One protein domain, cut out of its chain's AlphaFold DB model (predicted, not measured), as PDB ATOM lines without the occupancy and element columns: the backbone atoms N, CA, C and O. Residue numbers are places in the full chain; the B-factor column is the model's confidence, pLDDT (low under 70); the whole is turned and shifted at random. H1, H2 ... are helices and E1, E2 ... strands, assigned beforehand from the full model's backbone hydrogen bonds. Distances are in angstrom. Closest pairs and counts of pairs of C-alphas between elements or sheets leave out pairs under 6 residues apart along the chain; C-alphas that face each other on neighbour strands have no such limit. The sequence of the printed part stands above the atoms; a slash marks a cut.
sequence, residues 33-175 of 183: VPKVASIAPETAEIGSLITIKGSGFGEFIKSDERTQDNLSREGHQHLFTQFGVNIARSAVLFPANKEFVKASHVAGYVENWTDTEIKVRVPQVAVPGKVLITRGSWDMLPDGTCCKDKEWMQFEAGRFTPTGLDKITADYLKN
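Overview. This is residues 33 to 175 of the 183 residues of an uncharacterized protein of Nitrospirae bacterium 13_2_20CM_2_61_4 (UniProt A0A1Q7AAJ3). Two strongly twisted sheets make a sandwich, face to face with their strands crossed, and the long loop of the E8 and E9 hairpin, residues 138 to 150, reaches far out at one end of the longest axis. H2 lies toward the other end, and H1 sits off both sheets between two long links. The printed part has 143 residues, with two named helices and nine named strands in the order E1 E2 E3 H1 E4 E5 E6 E7 E8 E9 H2; the class is mixed, helices and strands. One sheet, E2 E9 E8 E4 E5, is mixed, and the other, E1 E3 E7 E6, is antiparallel throughout. The whole is compact, with a radius of gyration of the C-alphas of 16.0 A, and spans 54 by 36 by 21 A.

Arrangement. E1, residues 35 to 40, is the antiparallel neighbour of E3, residues 49 to 55, with N 37 and O 53 within hydrogen-bond range at 2.8 A. E1 runs on into E2, residues 43 to 45, at 56 degrees. E3 is also antiparallel to E7, residues 117 to 121, with N 50 and O 120 at 2.8 A. H1, residues 69 to 76, is on neither sheet. E4, residues 91 to 95, and E5, residues 105 to 107, form a hairpin, with N 94 and O 106 at 2.8 A. E5 runs on at 60 degrees into E6, residues 109 to 113, which forms a hairpin with E7, N 111 and O 119 being 2.8 A apart. E8, residues 129 to 137, is antiparallel to E4, with N 93 and O 132 at 2.7 A, and forms a hairpin with E9, residues 151 to 163, with N 133 and O 155 at 2.8 A. E9 bends by 66 degrees at residue 158, and its residues 161 to 163 pair with E2, parallel, with N 163 and O 44 at 2.9 A. Between the sheets, the closest C-alphas of E1 and E9 are those of Val 36 and Ala 157, 5.7 A apart. H2, residues 166 to 175, is on neither sheet and is apart from H1. Every O i to N i+4 pair is within hydrogen-bond range in H1; in H2 2 of 6 are, beside 2 of 7 O i to N i+3 pairs.

Along the chain. E1 begins at C-alpha 35, (45.787, 32.825, -17.115). E3 is 19.6 A long, E8 25.7 A and E9 33.2 A. H2, 15.7 A long, ends at C-alpha 175, (53.034, 25.759, -54.980).

Size, cuts and confidence. The C-alphas of Asp 143 and Ala 170 are the two farthest apart, at 54.4 A. The printed part has no cut. The links E3 to H1, H1 to E4 and E8 to E9 are long. The mean pLDDT of the printed part is 74.7, and 55 residues are under 70, among them residues 60 to 89 and 166 to 175.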
ATOM      1  N   VAL A  33      38.816  33.025 -15.346       79.19
ATOM      2  CA  VAL A  33      39.518  33.767 -16.398       79.19
ATOM      3  C   VAL A  33      40.819  33.023 -16.717       79.19
ATOM      4  O   VAL A  33      41.627  32.827 -15.803       79.19
ATOM      5  N   PRO A  34      41.047  32.610 -17.977       85.69
ATOM      6  CA  PRO A  34      42.269  31.914 -18.352       85.69
ATOM      7  C   PRO A  34      43.504  32.767 -18.048       85.69
ATOM      8  O   PRO A  34      43.559  33.948 -18.398       85.69
ATOM      9  N   LYS A  35      44.517  32.162 -17.427       90.81
ATOM     10  CA  LYS A  35      45.787  32.825 -17.115       90.81
ATOM     11  C   LYS A  35      46.942  32.024 -17.684       90.81
ATOM     12  O   LYS A  35      47.096  30.846 -17.375       90.81
ATOM     13  N   VAL A  36      47.783  32.682 -18.476       93.94
ATOM     14  CA  VAL A  36      49.001  32.072 -19.014       93.94
ATOM     15  C   VAL A  36      50.149  32.286 -18.034       93.94
ATOM     16  O   VAL A  36      50.332  33.380 -17.502       93.94
ATOM     17  N   ALA A  37      50.899  31.218 -17.779       95.06
ATOM     18  CA  ALA A  37      52.089  31.228 -16.941       95.06
ATOM     19  C   ALA A  37      53.372  31.303 -17.778       95.06
ATOM     20  O   ALA A  37      54.281  32.046 -17.425       95.06
ATOM     21  N   SER A  38      53.456  30.545 -18.877       95.50
ATOM     22  CA  SER A  38      54.655  30.515 -19.724       95.50
ATOM     23  C   SER A  38      54.386  29.927 -21.105       95.50
ATOM     24  O   SER A  38      53.561  29.023 -21.238       95.50
ATOM     25  N   ILE A  39      55.183  30.342 -22.086       95.75
ATOM     26  CA  ILE A  39      55.321  29.714 -23.403       95.75
ATOM     27  C   ILE A  39      56.748  29.172 -23.536       95.75
ATOM     28  O   ILE A  39      57.705  29.870 -23.218       95.75
ATOM     29  N   ALA A  40      56.904  27.912 -23.939       96.06
ATOM     30  CA  ALA A  40      58.209  27.270 -24.028       96.06
ATOM     31  C   ALA A  40      58.265  26.223 -25.155       96.06
ATOM     32  O   ALA A  40      57.381  25.368 -25.240       96.06
ATOM     33  N   PRO A  41      59.329  26.215 -25.972       96.69
ATOM     34  CA  PRO A  41      60.355  27.260 -26.079       96.69
ATOM     35  C   PRO A  41      59.794  28.579 -26.654       96.69
ATOM     36  O   PRO A  41      58.817  28.567 -27.398       96.69
ATOM     37  N   GLU A  42      60.421  29.717 -26.330       96.06
ATOM     38  CA  GLU A  42      60.070  31.039 -26.898       96.06
ATOM     39  C   GLU A  42      60.577  31.220 -28.339       96.06
ATOM     40  O   GLU A  42      60.115  32.103 -29.063       96.06
ATOM     41  N   THR A  43      61.508  30.363 -28.761       95.25
ATOM     42  CA  THR A  43      62.109  30.361 -30.093       95.25
ATOM     43  C   THR A  43      62.204  28.924 -30.590       95.25
ATOM     44  O   THR A  43      62.815  28.088 -29.923       95.25
ATOM     45  N   ALA A  44      61.605  28.619 -31.741       94.25
ATOM     46  CA  ALA A  44      61.668  27.286 -32.347       94.25
ATOM     47  C   ALA A  44      61.477  27.329 -33.863       94.25
ATOM     48  O   ALA A  44      60.884  28.271 -34.392       94.25
ATOM     49  N   GLU A  45      61.934  26.276 -34.545       91.75
ATOM     50  CA  GLU A  45      61.714  26.123 -35.981       91.75
ATOM     51  C   GLU A  45      60.226  25.923 -36.264       91.75
ATOM     52  O   GLU A  45      59.477  25.339 -35.472       91.75
ATOM     53  N   ILE A  46      59.787  26.395 -37.415       88.50
ATOM     54  CA  ILE A  46      58.436  26.164 -37.903       88.50
ATOM     55  C   ILE A  46      58.096  24.662 -37.930       88.50
ATOM     56  O   ILE A  46      58.922  23.819 -38.264       88.50
ATOM     57  N   GLY A  47      56.862  24.319 -37.552       85.81
ATOM     58  CA  GLY A  47      56.401  22.936 -37.391       85.81
ATOM     59  C   GLY A  47      56.779  22.291 -36.051       85.81
ATOM     60  O   GLY A  47      56.186  21.266 -35.687       85.81
ATOM     61  N   SER A  48      57.699  22.896 -35.289       91.12
ATOM     62  CA  SER A  48      58.068  22.430 -33.948       91.12
ATOM     63  C   SER A  48      56.886  22.504 -32.991       91.12
ATOM     64  O   SER A  48      56.026  23.382 -33.097       91.12
ATOM     65  N   LEU A  49      56.865  21.582 -32.031       92.81
ATOM     66  CA  LEU A  49      55.879  21.566 -30.961       92.81
ATOM     67  C   LEU A  49      56.315  22.514 -29.840       92.81
ATOM     68  O   LEU A  49      57.397  22.351 -29.277       92.81
ATOM     69  N   ILE A  50      55.459  23.472 -29.495       96.38
ATOM     70  CA  ILE A  50      55.636  24.351 -28.339       96.38
ATOM     71  C   ILE A  50      54.580  24.052 -27.278       96.38
ATOM     72  O   ILE A  50      53.492  23.555 -27.576       96.38
ATOM     73  N   THR A  51      54.909  24.366 -26.030       96.94
ATOM     74  CA  THR A  51      54.049  24.159 -24.866       96.94
ATOM     75  C   THR A  51      53.719  25.495 -24.217       96.94
ATOM     76  O   THR A  51      54.611  26.267 -23.876       96.94
ATOM     77  N   ILE A  52      52.434  25.750 -24.006       96.31
ATOM     78  CA  ILE A  52      51.932  26.883 -23.234       96.31
ATOM     79  C   ILE A  52      51.346  26.330 -21.938       96.31
ATOM     80  O   ILE A  52      50.473  25.467 -21.972       96.31
ATOM     81  N   LYS A  53      51.834  26.815 -20.797       96.56
ATOM     82  CA  LYS A  53      51.346  26.434 -19.465       96.56
ATOM     83  C   LYS A  53      50.563  27.570 -18.835       96.56
ATOM     84  O   LYS A  53      50.864  28.741 -19.066       96.56
ATOM     85  N   GLY A  54      49.588  27.226 -18.010       94.31
ATOM     86  CA  GLY A  54      48.731  28.184 -17.327       94.31
ATOM     87  C   GLY A  54      47.641  27.496 -16.520       94.31
ATOM     88  O   GLY A  54      47.845  26.401 -16.003       94.31
ATOM     89  N   SER A  55      46.501  28.161 -16.394       91.75
ATOM     90  CA  SER A  55      45.331  27.667 -15.667       91.75
ATOM     91  C   SER A  55      44.048  28.232 -16.260       91.75
ATOM     92  O   SER A  55      44.047  29.372 -16.737       91.75
ATOM     93  N   GLY A  56      42.945  27.490 -16.156       87.06
ATOM     94  CA  GLY A  56      41.649  27.948 -16.650       87.06
ATOM     95  C   GLY A  56      41.554  27.941 -18.175       87.06
ATOM     96  O   GLY A  56      40.724  28.653 -18.739       87.06
ATOM     97  N   PHE A  57      42.402  27.178 -18.874       86.12
ATOM     98  CA  PHE A  57      42.275  27.001 -20.324       86.12
ATOM     99  C   PHE A  57      41.043  26.177 -20.701       86.12
ATOM    100  O   PHE A  57      40.621  26.235 -21.857       86.12
ATOM    101  N   GLY A  58      40.448  25.459 -19.746       80.19
ATOM    102  CA  GLY A  58      39.312  24.566 -19.911       80.19
ATOM    103  C   GLY A  58      39.584  23.394 -20.850       80.19
ATOM    104  O   GLY A  58      40.708  23.143 -21.284       80.19
ATOM    105  N   GLU A  59      38.516  22.674 -21.178       72.88
ATOM    106  CA  GLU A  59      38.581  21.565 -22.121       72.88
ATOM    107  C   GLU A  59      38.576  22.063 -23.568       72.88
ATOM    108  O   GLU A  59      37.906  23.043 -23.928       72.88
ATOM    109  N   PHE A  60      39.341  21.366 -24.403       66.94
ATOM    110  CA  PHE A  60      39.429  21.656 -25.817       66.94
ATOM    111  C   PHE A  60      38.308  20.994 -26.584       66.94
ATOM    112  O   PHE A  60      38.390  19.848 -27.019       66.94
ATOM    113  N   ILE A  61      37.258  21.766 -26.797       57.00
ATOM    114  CA  ILE A  61      36.163  21.348 -27.646       57.00
ATOM    115  C   ILE A  61      36.521  21.791 -29.069       57.00
ATOM    116  O   ILE A  61      36.251  22.924 -29.468       57.00
ATOM    117  N   LYS A  62      37.122  20.886 -29.860       51.62
ATOM    118  CA  LYS A  62      36.885  20.895 -31.314       51.62
ATOM    119  C   LYS A  62      35.472  20.354 -31.513       51.62
ATOM    120  O   LYS A  62      35.288  19.253 -32.009       51.62
ATOM    121  N   SER A  63      34.457  21.073 -31.040       38.16
ATOM    122  CA  SER A  63      33.147  20.853 -31.628       38.16
ATOM    123  C   SER A  63      33.355  21.310 -33.048       38.16
ATOM    124  O   SER A  63      33.688  22.479 -33.274       38.16
ATOM    125  N   ASP A  64      33.241  20.368 -33.964       38.41
ATOM    126  CA  ASP A  64      33.090  20.613 -35.378       38.41
ATOM    127  C   ASP A  64      31.787  21.410 -35.533       38.41
ATOM    128  O   ASP A  64      30.742  20.908 -35.938       38.41
ATOM    129  N   GLU A  65      31.817  22.681 -35.126       41.88
ATOM    130  CA  GLU A  65      30.943  23.692 -35.666       41.88
ATOM    131  C   GLU A  65      31.186  23.550 -37.141       41.88
ATOM    132  O   GLU A  65      32.319  23.826 -37.550       41.88
ATOM    133  N   ARG A  66      30.191  22.968 -37.846       35.72
ATOM    134  CA  ARG A  66      30.224  22.659 -39.275       35.72
ATOM    135  C   ARG A  66      31.173  23.654 -39.875       35.72
ATOM    136  O   ARG A  66      30.811  24.828 -39.969       35.72
ATOM    137  N   THR A  67      32.407  23.209 -40.134       42.78
ATOM    138  CA  THR A  67      33.382  24.019 -40.845       42.78
ATOM    139  C   THR A  67      32.562  24.540 -41.984       42.78
ATOM    140  O   THR A  67      32.046  23.685 -42.710       42.78
ATOM    141  N   GLN A  68      32.281  25.855 -42.017       47.69
ATOM    142  CA  GLN A  68      31.448  26.431 -43.071       47.69
ATOM    143  C   GLN A  68      31.882  25.704 -44.326       47.69
ATOM    144  O   GLN A  68      33.088  25.627 -44.508       47.69
ATOM    145  N   ASP A  69      30.982  25.022 -45.034       43.84
ATOM    146  CA  ASP A  69      31.303  23.886 -45.927       43.84
ATOM    147  C   ASP A  69      32.521  24.163 -46.855       43.84
ATOM    148  O   ASP A  69      33.314  23.299 -47.217       43.84
ATOM    149  N   ASN A  70      32.731  25.450 -47.113       47.06
ATOM    150  CA  ASN A  70      33.856  26.125 -47.740       47.06
ATOM    151  C   ASN A  70      35.224  26.000 -47.020       47.06
ATOM    152  O   ASN A  70      36.189  25.700 -47.688       47.06
ATOM    153  N   LEU A  71      35.365  26.171 -45.702       50.88
ATOM    154  CA  LEU A  71      36.630  26.120 -44.946       50.88
ATOM    155  C   LEU A  71      37.323  24.752 -45.010       50.88
ATOM    156  O   LEU A  71      38.540  24.681 -45.174       50.88
ATOM    157  N   SER A  72      36.563  23.662 -44.862       50.12
ATOM    158  CA  SER A  72      37.114  22.303 -44.997       50.12
ATOM    159  C   SER A  72      37.436  21.977 -46.450       50.12
ATOM    160  O   SER A  72      38.461  21.355 -46.723       50.12
ATOM    161  N   ARG A  73      36.610  22.450 -47.390       50.69
ATOM    162  CA  ARG A  73      36.835  22.280 -48.830       50.69
ATOM    163  C   ARG A  73      38.031  23.091 -49.339       50.69
ATOM    164  O   ARG A  73      38.855  22.548 -50.057       50.69
ATOM    165  N   GLU A  74      38.162  24.347 -48.938       53.31
ATOM    166  CA  GLU A  74      39.255  25.262 -49.295       53.31
ATOM    167  C   GLU A  74      40.574  24.827 -48.658       53.31
ATOM    168  O   GLU A  74      41.602  24.819 -49.333       53.31
ATOM    169  N   GLY A  75      40.536  24.363 -47.401       51.66
ATOM    170  CA  GLY A  75      41.680  23.721 -46.756       51.66
ATOM    171  C   GLY A  75      42.123  22.444 -47.479       51.66
ATOM    172  O   GLY A  75      43.321  22.202 -47.604       51.66
ATOM    173  N   HIS A  76      41.177  21.661 -48.014       48.75
ATOM    174  CA  HIS A  76      41.468  20.494 -48.857       48.75
ATOM    175  C   HIS A  76      41.955  20.872 -50.268       48.75
ATOM    176  O   HIS A  76      42.623  20.079 -50.921       48.75
ATOM    177  N   GLN A  77      41.656  22.086 -50.731       52.53
ATOM    178  CA  GLN A  77      42.072  22.622 -52.030       52.53
ATOM    179  C   GLN A  77      43.341  23.488 -51.956       52.53
ATOM    180  O   GLN A  77      43.699  24.112 -52.950       52.53
ATOM    181  N   HIS A  78      44.024  23.535 -50.805       52.66
ATOM    182  CA  HIS A  78      45.210  24.375 -50.571       52.66
ATOM    183  C   HIS A  78      44.995  25.867 -50.881       52.66
ATOM    184  O   HIS A  78      45.944  26.600 -51.161       52.66
ATOM    185  N   LEU A  79      43.748  26.338 -50.824       48.62
ATOM    186  CA  LEU A  79      43.437  27.747 -51.008       48.62
ATOM    187  C   LEU A  79      43.724  28.492 -49.703       48.62
ATOM    188  O   LEU A  79      43.393  28.015 -48.617       48.62
ATOM    189  N   PHE A  80      44.335  29.676 -49.802       45.41
ATOM    190  CA  PHE A  80      44.557  30.538 -48.642       45.41
ATOM    191  C   PHE A  80      43.222  31.048 -48.111       45.41
ATOM    192  O   PHE A  80      42.700  32.073 -48.549       45.41
ATOM    193  N   THR A  81      42.670  30.318 -47.150       44.72
ATOM    194  CA  THR A  81      41.457  30.701 -46.448       44.72
ATOM    195  C   THR A  81      41.689  32.018 -45.713       44.72
ATOM    196  O   THR A  81      42.446  32.099 -44.743       44.72
ATOM    197  N   GLN A  82      41.012  33.073 -46.164       44.47
ATOM    198  CA  GLN A  82      40.938  34.312 -45.409       44.47
ATOM    199  C   GLN A  82      40.080  34.059 -44.175       44.47
ATOM    200  O   GLN A  82      38.880  33.805 -44.274       44.47
ATOM    201  N   PHE A  83      40.692  34.140 -42.999       42.22
ATOM    202  CA  PHE A  83      39.929  34.002 -41.777       42.22
ATOM    203  C   PHE A  83      39.086  35.270 -41.536       42.22
ATOM    204  O   PHE A  83      39.626  36.330 -41.224       42.22
ATOM    205  N   GLY A  84      37.766  35.184 -41.743       43.84
ATOM    206  CA  GLY A  84      36.814  36.239 -41.379       43.84
ATOM    207  C   GLY A  84      36.652  36.389 -39.859       43.84
ATOM    208  O   GLY A  84      37.097  35.544 -39.088       43.84
ATOM    209  N   VAL A  85      35.961  37.447 -39.419       44.72
ATOM    210  CA  VAL A  85      35.759  37.799 -37.991       44.72
ATOM    211  C   VAL A  85      35.060  36.681 -37.181       44.72
ATOM    212  O   VAL A  85      35.146  36.643 -35.957       44.72
ATOM    213  N   ASN A  86      34.429  35.714 -37.862       44.41
ATOM    214  CA  ASN A  86      33.569  34.688 -37.273       44.41
ATOM    215  C   ASN A  86      34.008  33.248 -37.593       44.41
ATOM    216  O   ASN A  86      33.251  32.482 -38.184       44.41
ATOM    217  N   ILE A  87      35.211  32.841 -37.185       49.09
ATOM    218  CA  ILE A  87      35.632  31.430 -37.246       49.09
ATOM    219  C   ILE A  87      35.754  30.917 -35.831       49.09
ATOM    220  O   ILE A  87      36.800  31.081 -35.222       49.09
ATOM    221  N   ALA A  88      34.682  30.330 -35.292       46.31
ATOM    222  CA  ALA A  88      34.729  29.698 -33.972       46.31
ATOM    223  C   ALA A  88      35.806  28.640 -33.954       46.31
ATOM    224  O   ALA A  88      35.643  27.626 -34.623       46.31
ATOM    225  N   ARG A  89      36.862  28.859 -33.173       66.94
ATOM    226  CA  ARG A  89      37.710  27.802 -32.627       66.94
ATOM    227  C   ARG A  89      38.274  28.314 -31.311       66.94
ATOM    228  O   ARG A  89      38.664  29.477 -31.222       66.94
ATOM    229  N   SER A  90      38.344  27.444 -30.305       75.19
ATOM    230  CA  SER A  90      39.413  27.610 -29.321       75.19
ATOM    231  C   SER A  90      40.716  27.430 -30.106       75.19
ATOM    232  O   SER A  90      40.884  26.407 -30.768       75.19
ATOM    233  N   ALA A  91      41.570  28.446 -30.167       81.88
ATOM    234  CA  ALA A  91      42.743  28.426 -31.034       81.88
ATOM    235  C   ALA A  91      43.931  29.133 -30.392       81.88
ATOM    236  O   ALA A  91      43.775  30.012 -29.548       81.88
ATOM    237  N   VAL A  92      45.123  28.751 -30.845       88.25
ATOM    238  CA  VAL A  92      46.357  29.485 -30.578       88.25
ATOM    239  C   VAL A  92      46.770  30.174 -31.872       88.25
ATOM    240  O   VAL A  92      46.998  29.514 -32.886       88.25
ATOM    241  N   LEU A  93      46.821  31.498 -31.845       88.50
ATOM    242  CA  LEU A  93      47.056  32.365 -32.985       88.50
ATOM    243  C   LEU A  93      48.471  32.939 -32.932       88.50
ATOM    244  O   LEU A  93      48.854  33.608 -31.972       88.50
ATOM    245  N   PHE A  94      49.226  32.706 -33.997       90.00
ATOM    246  CA  PHE A  94      50.556  33.258 -34.209       90.00
ATOM    247  C   PHE A  94      50.456  34.432 -35.182       90.00
ATOM    248  O   PHE A  94      49.698  34.331 -36.149       90.00
ATOM    249  N   PRO A  95      51.200  35.529 -34.984       90.31
ATOM    250  CA  PRO A  95      51.301  36.590 -35.981       90.31
ATOM    251  C   PRO A  95      51.731  36.012 -37.329       90.31
ATOM    252  O   PRO A  95      52.622  35.164 -37.374       90.31
ATOM    253  N   ALA A  96      51.092  36.443 -38.411       83.44
ATOM    254  CA  ALA A  96      51.329  35.904 -39.747       83.44
ATOM    255  C   ALA A  96      52.058  36.909 -40.647       83.44
ATOM    256  O   ALA A  96      51.847  38.121 -40.539       83.44
ATOM    257  N   ASN A  97      52.884  36.406 -41.571       82.50
ATOM    258  CA  ASN A  97      53.426  37.233 -42.646       82.50
ATOM    259  C   ASN A  97      52.295  37.644 -43.608       82.50
ATOM    260  O   ASN A  97      51.665  36.795 -44.245       82.50
ATOM    261  N   LYS A  98      52.077  38.959 -43.737       80.25
ATOM    262  CA  LYS A  98      51.042  39.546 -44.598       80.25
ATOM    263  C   LYS A  98      51.277  39.344 -46.096       80.25
ATOM    264  O   LYS A  98      50.332  39.470 -46.868       80.25
ATOM    265  N   GLU A  99      52.502  39.025 -46.504       76.69
ATOM    266  CA  GLU A  99      52.830  38.697 -47.898       76.69
ATOM    267  C   GLU A  99      52.181  37.381 -48.342       76.69
ATOM    268  O   GLU A  99      51.800  37.234 -49.498       76.69
ATOM    269  N   PHE A 100      52.018  36.434 -47.410       69.25
ATOM    270  CA  PHE A 100      51.487  35.100 -47.697       69.25
ATOM    271  C   PHE A 100      50.043  34.912 -47.237       69.25
ATOM    272  O   PHE A 100      49.338  34.059 -47.772       69.25
ATOM    273  N   VAL A 101      49.593  35.682 -46.241       65.19
ATOM    274  CA  VAL A 101      48.252  35.565 -45.658       65.19
ATOM    275  C   VAL A 101      47.652  36.947 -45.433       65.19
ATOM    276  O   VAL A 101      48.241  37.793 -44.773       65.19
ATOM    277  N   LYS A 102      46.427  37.178 -45.920       65.56
ATOM    278  CA  LYS A 102      45.718  38.462 -45.733       65.56
ATOM    279  C   LYS A 102      45.371  38.756 -44.262       65.56
ATOM    280  O   LYS A 102      45.220  39.915 -43.879       65.56
ATOM    281  N   ALA A 103      45.206  37.712 -43.448       67.19
ATOM    282  CA  ALA A 103      44.915  37.816 -42.020       67.19
ATOM    283  C   ALA A 103      46.159  38.208 -41.205       67.19
ATOM    284  O   ALA A 103      47.284  37.857 -41.541       67.19
ATOM    285  N   SER A 104      45.951  38.906 -40.085       78.19
ATOM    286  CA  SER A 104      47.039  39.315 -39.183       78.19
ATOM    287  C   SER A 104      47.657  38.153 -38.401       78.19
ATOM    288  O   SER A 104      48.801  38.258 -37.961       78.19
ATOM    289  N   HIS A 105      46.907  37.063 -38.219       84.44
ATOM    290  CA  HIS A 105      47.330  35.886 -37.475       84.44
ATOM    291  C   HIS A 105      46.932  34.596 -38.196       84.44
ATOM    292  O   HIS A 105      45.962  34.560 -38.954       84.44
ATOM    293  N   VAL A 106      47.667  33.527 -37.904       79.12
ATOM    294  CA  VAL A 106      47.439  32.162 -38.379       79.12
ATOM    295  C   VAL A 106      47.295  31.225 -37.179       79.12
ATOM    296  O   VAL A 106      48.004  31.354 -36.181       79.12
ATOM    297  N   ALA A 107      46.362  30.277 -37.256       84.50
ATOM    298  CA  ALA A 107      46.171  29.294 -36.198       84.50
ATOM    299  C   ALA A 107      47.259  28.209 -36.249       84.50
ATOM    300  O   ALA A 107      47.523  27.631 -37.305       84.50
ATOM    301  N   GLY A 108      47.868  27.911 -35.102       82.00
ATOM    302  CA  GLY A 108      48.734  26.746 -34.938       82.00
ATOM    303  C   GLY A 108      47.929  25.448 -34.836       82.00
ATOM    304  O   GLY A 108      46.760  25.443 -34.438       82.00
ATOM    305  N   TYR A 109      48.562  24.324 -35.168       82.50
ATOM    306  CA  TYR A 109      47.934  23.011 -35.018       82.50
ATOM    307  C   TYR A 109      48.024  22.553 -33.559       82.50
ATOM    308  O   TYR A 109      49.105  22.225 -33.075       82.50
ATOM    309  N   VAL A 110      46.895  22.559 -32.849       86.31
ATOM    310  CA  VAL A 110      46.813  22.078 -31.461       86.31
ATOM    311  C   VAL A 110      46.872  20.551 -31.454       86.31
ATOM    312  O   VAL A 110      45.978  19.891 -31.990       86.31
ATOM    313  N   GLU A 111      47.921  20.017 -30.834       85.81
ATOM    314  CA  GLU A 111      48.164  18.582 -30.675       85.81
ATOM    315  C   GLU A 111      47.544  18.048 -29.384       85.81
ATOM    316  O   GLU A 111      46.936  16.984 -29.383       85.81
ATOM    317  N   ASN A 112      47.659  18.810 -28.296       86.19
ATOM    318  CA  ASN A 112      47.017  18.493 -27.029       86.19
ATOM    319  C   ASN A 112      46.579  19.778 -26.331       86.19
ATOM    320  O   ASN A 112      47.269  20.792 -26.414       86.19
ATOM    321  N   TRP A 113      45.465  19.738 -25.614       88.06
ATOM    322  CA  TRP A 113      44.996  20.873 -24.831       88.06
ATOM    323  C   TRP A 113      44.237  20.373 -23.613       88.06
ATOM    324  O   TRP A 113      43.303  19.582 -23.703       88.06
ATOM    325  N   THR A 114      44.657  20.882 -22.468       89.69
ATOM    326  CA  THR A 114      44.108  20.621 -21.142       89.69
ATOM    327  C   THR A 114      43.884  21.958 -20.439       89.69
ATOM    328  O   THR A 114      44.320  22.995 -20.938       89.69
ATOM    329  N   ASP A 115      43.271  21.944 -19.255       89.38
ATOM    330  CA  ASP A 115      43.034  23.175 -18.490       89.38
ATOM    331  C   ASP A 115      44.322  23.938 -18.120       89.38
ATOM    332  O   ASP A 115      44.303  25.160 -17.966       89.38
ATOM    333  N   THR A 116      45.450  23.232 -18.010       92.94
ATOM    334  CA  THR A 116      46.719  23.803 -17.534       92.94
ATOM    335  C   THR A 116      47.841  23.794 -18.566       92.94
ATOM    336  O   THR A 116      48.884  24.413 -18.354       92.94
ATOM    337  N   GLU A 117      47.675  23.075 -19.676       94.25
ATOM    338  CA  GLU A 117      48.721  22.885 -20.682       94.25
ATOM    339  C   GLU A 117      48.139  22.775 -22.093       94.25
ATOM    340  O   GLU A 117      47.221  21.991 -22.337       94.25
ATOM    341  N   ILE A 118      48.734  23.511 -23.032       93.56
ATOM    342  CA  ILE A 118      48.428  23.473 -24.462       93.56
ATOM    343  C   ILE A 118      49.712  23.134 -25.216       93.56
ATOM    344  O   ILE A 118      50.708  23.845 -25.101       93.56
ATOM    345  N   LYS A 119      49.687  22.073 -26.020       93.38
ATOM    346  CA  LYS A 119      50.752  21.707 -26.958       93.38
ATOM    347  C   LYS A 119      50.301  22.035 -28.372       93.38
ATOM    348  O   LYS A 119      49.294  21.507 -28.845       93.38
ATOM    349  N   VAL A 120      51.035  22.909 -29.044       91.62
ATOM    350  CA  VAL A 120      50.669  23.436 -30.362       91.62
ATOM    351  C   VAL A 120      51.883  23.495 -31.275       91.62
ATOM    352  O   VAL A 120      52.984  23.819 -30.838       91.62
ATOM    353  N   ARG A 121      51.696  23.167 -32.552       88.62
ATOM    354  CA  ARG A 121      52.743  23.264 -33.569       88.62
ATOM    355  C   ARG A 121      52.772  24.648 -34.194       88.62
ATOM    356  O   ARG A 121      51.724  25.202 -34.537       88.62
ATOM    357  N   VAL A 122      53.984  25.167 -34.371       90.44
ATOM    358  CA  VAL A 122      54.236  26.473 -34.988       90.44
ATOM    359  C   VAL A 122      53.817  26.431 -36.464       90.44
ATOM    360  O   VAL A 122      54.317  25.585 -37.208       90.44
ATOM    361  N   PRO A 123      52.907  27.312 -36.915       86.19
ATOM    362  CA  PRO A 123      52.440  27.324 -38.298       86.19
ATOM    363  C   PRO A 123      53.491  27.892 -39.263       86.19
ATOM    364  O   PRO A 123      54.377  28.645 -38.869       86.19
ATOM    365  N   GLN A 124      53.366  27.555 -40.550       79.31
ATOM    366  CA  GLN A 124      54.392  27.846 -41.562       79.31
ATOM    367  C   GLN A 124      54.643  29.318 -41.864       79.31
ATOM    368  O   GLN A 124      55.746  29.707 -42.216       79.31
ATOM    369  N   VAL A 125      53.627  30.150 -41.723       81.06
ATOM    370  CA  VAL A 125      53.707  31.580 -42.044       81.06
ATOM    371  C   VAL A 125      53.836  32.439 -40.786       81.06
ATOM    372  O   VAL A 125      53.579  33.642 -40.834       81.06
ATOM    373  N   ALA A 126      54.190  31.822 -39.651       86.31
ATOM    374  CA  ALA A 126      54.381  32.521 -38.390       86.31
ATOM    375  C   ALA A 126      55.559  33.498 -38.483       86.31
ATOM    376  O   ALA A 126      56.635  33.140 -38.955       86.31
ATOM    377  N   VAL A 127      55.374  34.707 -37.961       91.44
ATOM    378  CA  VAL A 127      56.430  35.714 -37.796       91.44
ATOM    379  C   VAL A 127      56.621  36.052 -36.318       91.44
ATOM    380  O   VAL A 127      55.735  35.769 -35.503       91.44
ATOM    381  N   PRO A 128      57.765  36.649 -35.934       94.75
ATOM    382  CA  PRO A 128      58.000  37.030 -34.549       94.75
ATOM    383  C   PRO A 128      56.923  37.978 -34.019       94.75
ATOM    384  O   PRO A 128      56.607  38.995 -34.637       94.75
ATOM    385  N   GLY A 129      56.390  37.684 -32.836       94.25
ATOM    386  CA  GLY A 129      55.425  38.561 -32.185       94.25
ATOM    387  C   GLY A 129      54.647  37.893 -31.061       94.25
ATOM    388  O   GLY A 129      55.079  36.893 -30.492       94.25
ATOM    389  N   LYS A 130      53.523  38.506 -30.691       95.00
ATOM    390  CA  LYS A 130      52.694  38.061 -29.570       95.00
ATOM    391  C   LYS A 130      51.762  36.941 -30.010       95.00
ATOM    392  O   LYS A 130      50.941  37.144 -30.900       95.00
ATOM    393  N   VAL A 131      51.883  35.788 -29.367       93.56
ATOM    394  CA  VAL A 131      50.966  34.664 -29.550       93.56
ATOM    395  C   VAL A 131      49.729  34.909 -28.703       93.56
ATOM    396  O   VAL A 131      49.819  35.323 -27.544       93.56
ATOM    397  N   LEU A 132      48.568  34.655 -29.287       91.19
ATOM    398  CA  LEU A 132      47.276  34.870 -28.657       91.19
ATOM    399  C   LEU A 132      46.558  33.538 -28.513       91.19
ATOM    400  O   LEU A 132      46.666  32.670 -29.373       91.19
ATOM    401  N   ILE A 133      45.791  33.388 -27.448       89.25
ATOM    402  CA  ILE A 133      44.840  32.295 -27.305       89.25
ATOM    403  C   ILE A 133      43.454  32.910 -27.379       89.25
ATOM    404  O   ILE A 133      43.156  33.871 -26.666       89.25
ATOM    405  N   THR A 134      42.622  32.374 -28.263       83.62
ATOM    406  CA  THR A 134      41.243  32.819 -28.444       83.62
ATOM    407  C   THR A 134      40.286  31.714 -28.051       83.62
ATOM    408  O   THR A 134      40.506  30.538 -28.347       83.62
ATOM    409  N   ARG A 135      39.202  32.097 -27.380       78.31
ATOM    410  CA  ARG A 135      38.043  31.243 -27.134       78.31
ATOM    411  C   ARG A 135      36.790  32.001 -27.537       78.31
ATOM    412  O   ARG A 135      36.582  33.127 -27.090       78.31
ATOM    413  N   GLY A 136      35.996  31.384 -28.400       73.25
ATOM    414  CA  GLY A 136      34.717  31.918 -28.846       73.25
ATOM    415  C   GLY A 136      33.579  31.100 -28.258       73.25
ATOM    416  O   GLY A 136      33.656  29.871 -28.269       73.25
ATOM    417  N   SER A 137      32.546  31.776 -27.771       64.81
ATOM    418  CA  SER A 137      31.301  31.146 -27.329       64.81
ATOM    419  C   SER A 137      30.109  31.801 -28.011       64.81
ATOM    420  O   SER A 137      30.169  32.954 -28.441       64.81
ATOM    421  N   TRP A 138      29.032  31.036 -28.111       64.88
ATOM    422  CA  TRP A 138      27.733  31.516 -28.539       64.88
ATOM    423  C   TRP A 138      26.836  31.576 -27.313       64.88
ATOM    424  O   TRP A 138      26.611  30.550 -26.669       64.88
ATOM    425  N   ASP A 139      26.311  32.752 -27.002       61.97
ATOM    426  CA  ASP A 139      25.293  32.857 -25.968       61.97
ATOM    427  C   ASP A 139      23.931  32.534 -26.576       61.97
ATOM    428  O   ASP A 139      23.535  33.098 -27.601       61.97
ATOM    429  N   MET A 140      23.186  31.628 -25.940       56.78
ATOM    430  CA  MET A 140      21.786  31.431 -26.304       56.78
ATOM    431  C   MET A 140      20.993  32.696 -25.994       56.78
ATOM    432  O   MET A 140      21.224  33.376 -24.987       56.78
ATOM    433  N   LEU A 141      20.027  33.000 -26.855       67.00
ATOM    434  CA  LEU A 141      19.098  34.080 -26.578       67.00
ATOM    435  C   LEU A 141      18.209  33.698 -25.376       67.00
ATOM    436  O   LEU A 141      17.960  32.512 -25.135       67.00
ATOM    437  N   PRO A 142      17.712  34.683 -24.600       68.38
ATOM    438  CA  PRO A 142      16.848  34.416 -23.446       68.38
ATOM    439  C   PRO A 142      15.563  33.641 -23.778       68.38
ATOM    440  O   PRO A 142      14.954  33.056 -22.886       68.38
ATOM    441  N   ASP A 143      15.146  33.645 -25.045       71.06
ATOM    442  CA  ASP A 143      13.978  32.932 -25.566       71.06
ATOM    443  C   ASP A 143      14.260  31.459 -25.926       71.06
ATOM    444  O   ASP A 143      13.354  30.743 -26.353       71.06
ATOM    445  N   GLY A 144      15.497  30.987 -25.731       53.38
ATOM    446  CA  GLY A 144      15.915  29.621 -26.048       53.38
ATOM    447  C   GLY A 144      16.187  29.376 -27.533       53.38
ATOM    448  O   GLY A 144      16.467  28.237 -27.909       53.38
ATOM    449  N   THR A 145      16.134  30.409 -28.380       74.62
ATOM    450  CA  THR A 145      16.615  30.328 -29.761       74.62
ATOM    451  C   THR A 145      18.135  30.520 -29.810       74.62
ATOM    452  O   THR A 145      18.751  31.121 -28.924       74.62
ATOM    453  N   CYS A 146      18.776  29.957 -30.835       62.09
ATOM    454  CA  CYS A 146      20.212  30.123 -31.048       62.09
ATOM    455  C   CYS A 146      20.472  31.259 -32.038       62.09
ATOM    456  O   CYS A 146      19.750  31.376 -33.024       62.09
ATOM    457  N   CYS A 147      21.499  32.088 -31.892       69.44
ATOM    458  CA  CYS A 147      22.321  32.451 -30.734       69.44
ATOM    459  C   CYS A 147      22.686  33.936 -30.954       69.44
ATOM    460  O   CYS A 147      22.570  34.428 -32.080       69.44
ATOM    461  N   LYS A 148      23.122  34.665 -29.921       67.69
ATOM    462  CA  LYS A 148      23.715  35.999 -30.124       67.69
ATOM    463  C   LYS A 148      24.971  35.912 -30.994       67.69
ATOM    464  O   LYS A 148      25.563  34.838 -31.141       67.69
ATOM    465  N   ASP A 149      25.382  37.064 -31.524       70.56
ATOM    466  CA  ASP A 149      26.682  37.203 -32.174       70.56
ATOM    467  C   ASP A 149      27.787  36.654 -31.272       70.56
ATOM    468  O   ASP A 149      27.757  36.804 -30.049       70.56
ATOM    469  N   LYS A 150      28.754  35.978 -31.896       66.75
ATOM    470  CA  LYS A 150      29.841  35.332 -31.173       66.75
ATOM    471  C   LYS A 150      30.642  36.365 -30.397       66.75
ATOM    472  O   LYS A 150      31.189  37.302 -30.980       66.75
ATOM    473  N   GLU A 151      30.821  36.096 -29.113       71.88
ATOM    474  CA  GLU A 151      31.750  36.839 -28.280       71.88
ATOM    475  C   GLU A 151      33.073  36.088 -28.138       71.88
ATOM    476  O   GLU A 151      33.138  34.852 -28.119       71.88
ATOM    477  N   TRP A 152      34.148  36.870 -28.057       72.44
ATOM    478  CA  TRP A 152      35.517  36.384 -28.039       72.44
ATOM    479  C   TRP A 152      36.222  36.803 -26.760       72.44
ATOM    480  O   TRP A 152      36.308  37.988 -26.443       72.44
ATOM    481  N   MET A 153      36.825  35.828 -26.087       79.00
ATOM    482  CA  MET A 153      37.860  36.091 -25.098       79.00
ATOM    483  C   MET A 153      39.224  35.807 -25.712       79.00
ATOM    484  O   MET A 153      39.486  34.700 -26.188       79.00
ATOM    485  N   GLN A 154      40.092  36.817 -25.695       83.62
ATOM    486  CA  GLN A 154      41.456  36.728 -26.196       83.62
ATOM    487  C   GLN A 154      42.445  37.077 -25.089       83.62
ATOM    488  O   GLN A 154      42.292  38.088 -24.408       83.62
ATOM    489  N   PHE A 155      43.477  36.254 -24.940       88.12
ATOM    490  CA  PHE A 155      44.534  36.460 -23.955       88.12
ATOM    491  C   PHE A 155      45.916  36.192 -24.556       88.12
ATOM    492  O   PHE A 155      46.071  35.392 -25.477       88.12
ATOM    493  N   GLU A 156      46.923  36.913 -24.066       92.81
ATOM    494  CA  GLU A 156      48.303  36.825 -24.553       92.81
ATOM    495  C   GLU A 156      49.005  35.610 -23.936       92.81
ATOM    496  O   GLU A 156      49.055  35.469 -22.715       92.81
ATOM    497  N   ALA A 157      49.551  34.736 -24.785       91.75
ATOM    498  CA  ALA A 157      50.355  33.595 -24.353       91.75
ATOM    499  C   ALA A 157      51.821  33.959 -24.089       91.75
ATOM    500  O   ALA A 157      52.499  33.302 -23.303       91.75
ATOM    501  N   GLY A 158      52.300  35.006 -24.754       94.12
ATOM    502  CA  GLY A 158      53.671  35.489 -24.669       94.12
ATOM    503  C   GLY A 158      54.228  35.836 -26.043       94.12
ATOM    504  O   GLY A 158      53.581  35.643 -27.077       94.12
ATOM    505  N   ARG A 159      55.448  36.372 -26.057       96.12
ATOM    506  CA  ARG A 159      56.186  36.634 -27.294       96.12
ATOM    507  C   ARG A 159      56.853  35.342 -27.770       96.12
ATOM    508  O   ARG A 159      57.471  34.645 -26.977       96.12
ATOM    509  N   PHE A 160      56.747  35.061 -29.063       95.81
ATOM    510  CA  PHE A 160      57.374  33.915 -29.713       95.81
ATOM    511  C   PHE A 160      58.137  34.358 -30.963       95.81
ATOM    512  O   PHE A 160      57.693  35.262 -31.677       95.81
ATOM    513  N   THR A 161      59.269  33.709 -31.234       96.00
ATOM    514  CA  THR A 161      60.142  33.992 -32.380       96.00
ATOM    515  C   THR A 161      60.357  32.713 -33.201       96.00
ATOM    516  O   THR A 161      61.168  31.872 -32.820       96.00
ATOM    517  N   PRO A 162      59.648  32.525 -34.328       92.50
ATOM    518  CA  PRO A 162      59.884  31.384 -35.203       92.50
ATOM    519  C   PRO A 162      61.252  31.484 -35.892       92.50
ATOM    520  O   PRO A 162      61.710  32.574 -36.235       92.50
ATOM    521  N   THR A 163      61.882  30.336 -36.130       90.94
ATOM    522  CA  THR A 163      63.090  30.191 -36.959       90.94
ATOM    523  C   THR A 163      62.800  29.316 -38.186       90.94
ATOM    524  O   THR A 163      61.749  28.679 -38.271       90.94
ATOM    525  N   GLY A 164      63.708  29.304 -39.169       80.81
ATOM    526  CA  GLY A 164      63.534  28.527 -40.405       80.81
ATOM    527  C   GLY A 164      62.580  29.154 -41.432       80.81
ATOM    528  O   GLY A 164      62.062  28.447 -42.295       80.81
ATOM    529  N   LEU A 165      62.328  30.469 -41.343       72.25
ATOM    530  CA  LEU A 165      61.486  31.209 -42.298       72.25
ATOM    531  C   LEU A 165      62.035  31.166 -43.739       72.25
ATOM    532  O   LEU A 165      61.274  31.227 -44.701       72.25
ATOM    533  N   ASP A 166      63.351  31.043 -43.882       67.88
ATOM    534  CA  ASP A 166      64.110  31.004 -45.134       67.88
ATOM    535  C   ASP A 166      63.841  29.753 -45.982       67.88
ATOM    536  O   ASP A 166      63.865  29.823 -47.209       67.88
ATOM    537  N   LYS A 167      63.522  28.615 -45.354       60.09
ATOM    538  CA  LYS A 167      63.223  27.361 -46.070       60.09
ATOM    539  C   LYS A 167      61.841  27.363 -46.727       60.09
ATOM    540  O   LYS A 167      61.590  26.601 -47.654       60.09
ATOM    541  N   ILE A 168      60.935  28.206 -46.242       57.53
ATOM    542  CA  ILE A 168      59.516  28.171 -46.614       57.53
ATOM    543  C   ILE A 168      59.256  29.027 -47.842       57.53
ATOM    544  O   ILE A 168      58.471  28.629 -48.696       57.53
ATOM    545  N   THR A 169      59.952  30.155 -47.988       57.47
ATOM    546  CA  THR A 169      59.790  31.044 -49.146       57.47
ATOM    547  C   THR A 169      60.080  30.325 -50.468       57.47
ATOM    548  O   THR A 169      59.332  30.504 -51.423       57.47
ATOM    549  N   ALA A 170      61.087  29.448 -50.526       54.06
ATOM    550  CA  ALA A 170      61.479  28.768 -51.764       54.06
ATOM    551  C   ALA A 170      60.501  27.670 -52.232       54.06
ATOM    552  O   ALA A 170      60.319  27.501 -53.438       54.06
ATOM    553  N   ASP A 171      59.875  26.928 -51.313       54.69
ATOM    554  CA  ASP A 171      58.986  25.805 -51.654       54.69
ATOM    555  C   ASP A 171      57.496  26.167 -51.583       54.69
ATOM    556  O   ASP A 171      56.689  25.596 -52.318       54.69
ATOM    557  N   TYR A 172      57.115  27.158 -50.773       55.38
ATOM    558  CA  TYR A 172      55.751  27.685 -50.735       55.38
ATOM    559  C   TYR A 172      55.427  28.473 -52.008       55.38
ATOM    560  O   TYR A 172      54.402  28.210 -52.628       55.38
ATOM    561  N   LEU A 173      56.331  29.351 -52.473       56.03
ATOM    562  CA  LEU A 173      56.137  30.128 -53.710       56.03
ATOM    563  C   LEU A 173      55.979  29.249 -54.960       56.03
ATOM    564  O   LEU A 173      55.266  29.635 -55.880       56.03
ATOM    565  N   LYS A 174      56.594  28.058 -54.994       55.09
ATOM    566  CA  LYS A 174      56.445  27.109 -56.116       55.09
ATOM    567  C   LYS A 174      55.049  26.492 -56.208       55.09
ATOM    568  O   LYS A 174      54.666  26.042 -57.282       55.09
ATOM    569  N   ASN A 175      54.316  26.452 -55.096       52.09
ATOM    570  CA  ASN A 175      53.034  25.759 -54.980       52.09
ATOM    571  C   ASN A 175      51.830  26.712 -54.913       52.09
ATOM    572  O   ASN A 175      50.704  26.234 -54.810       52.09
TER     573      ASN A 175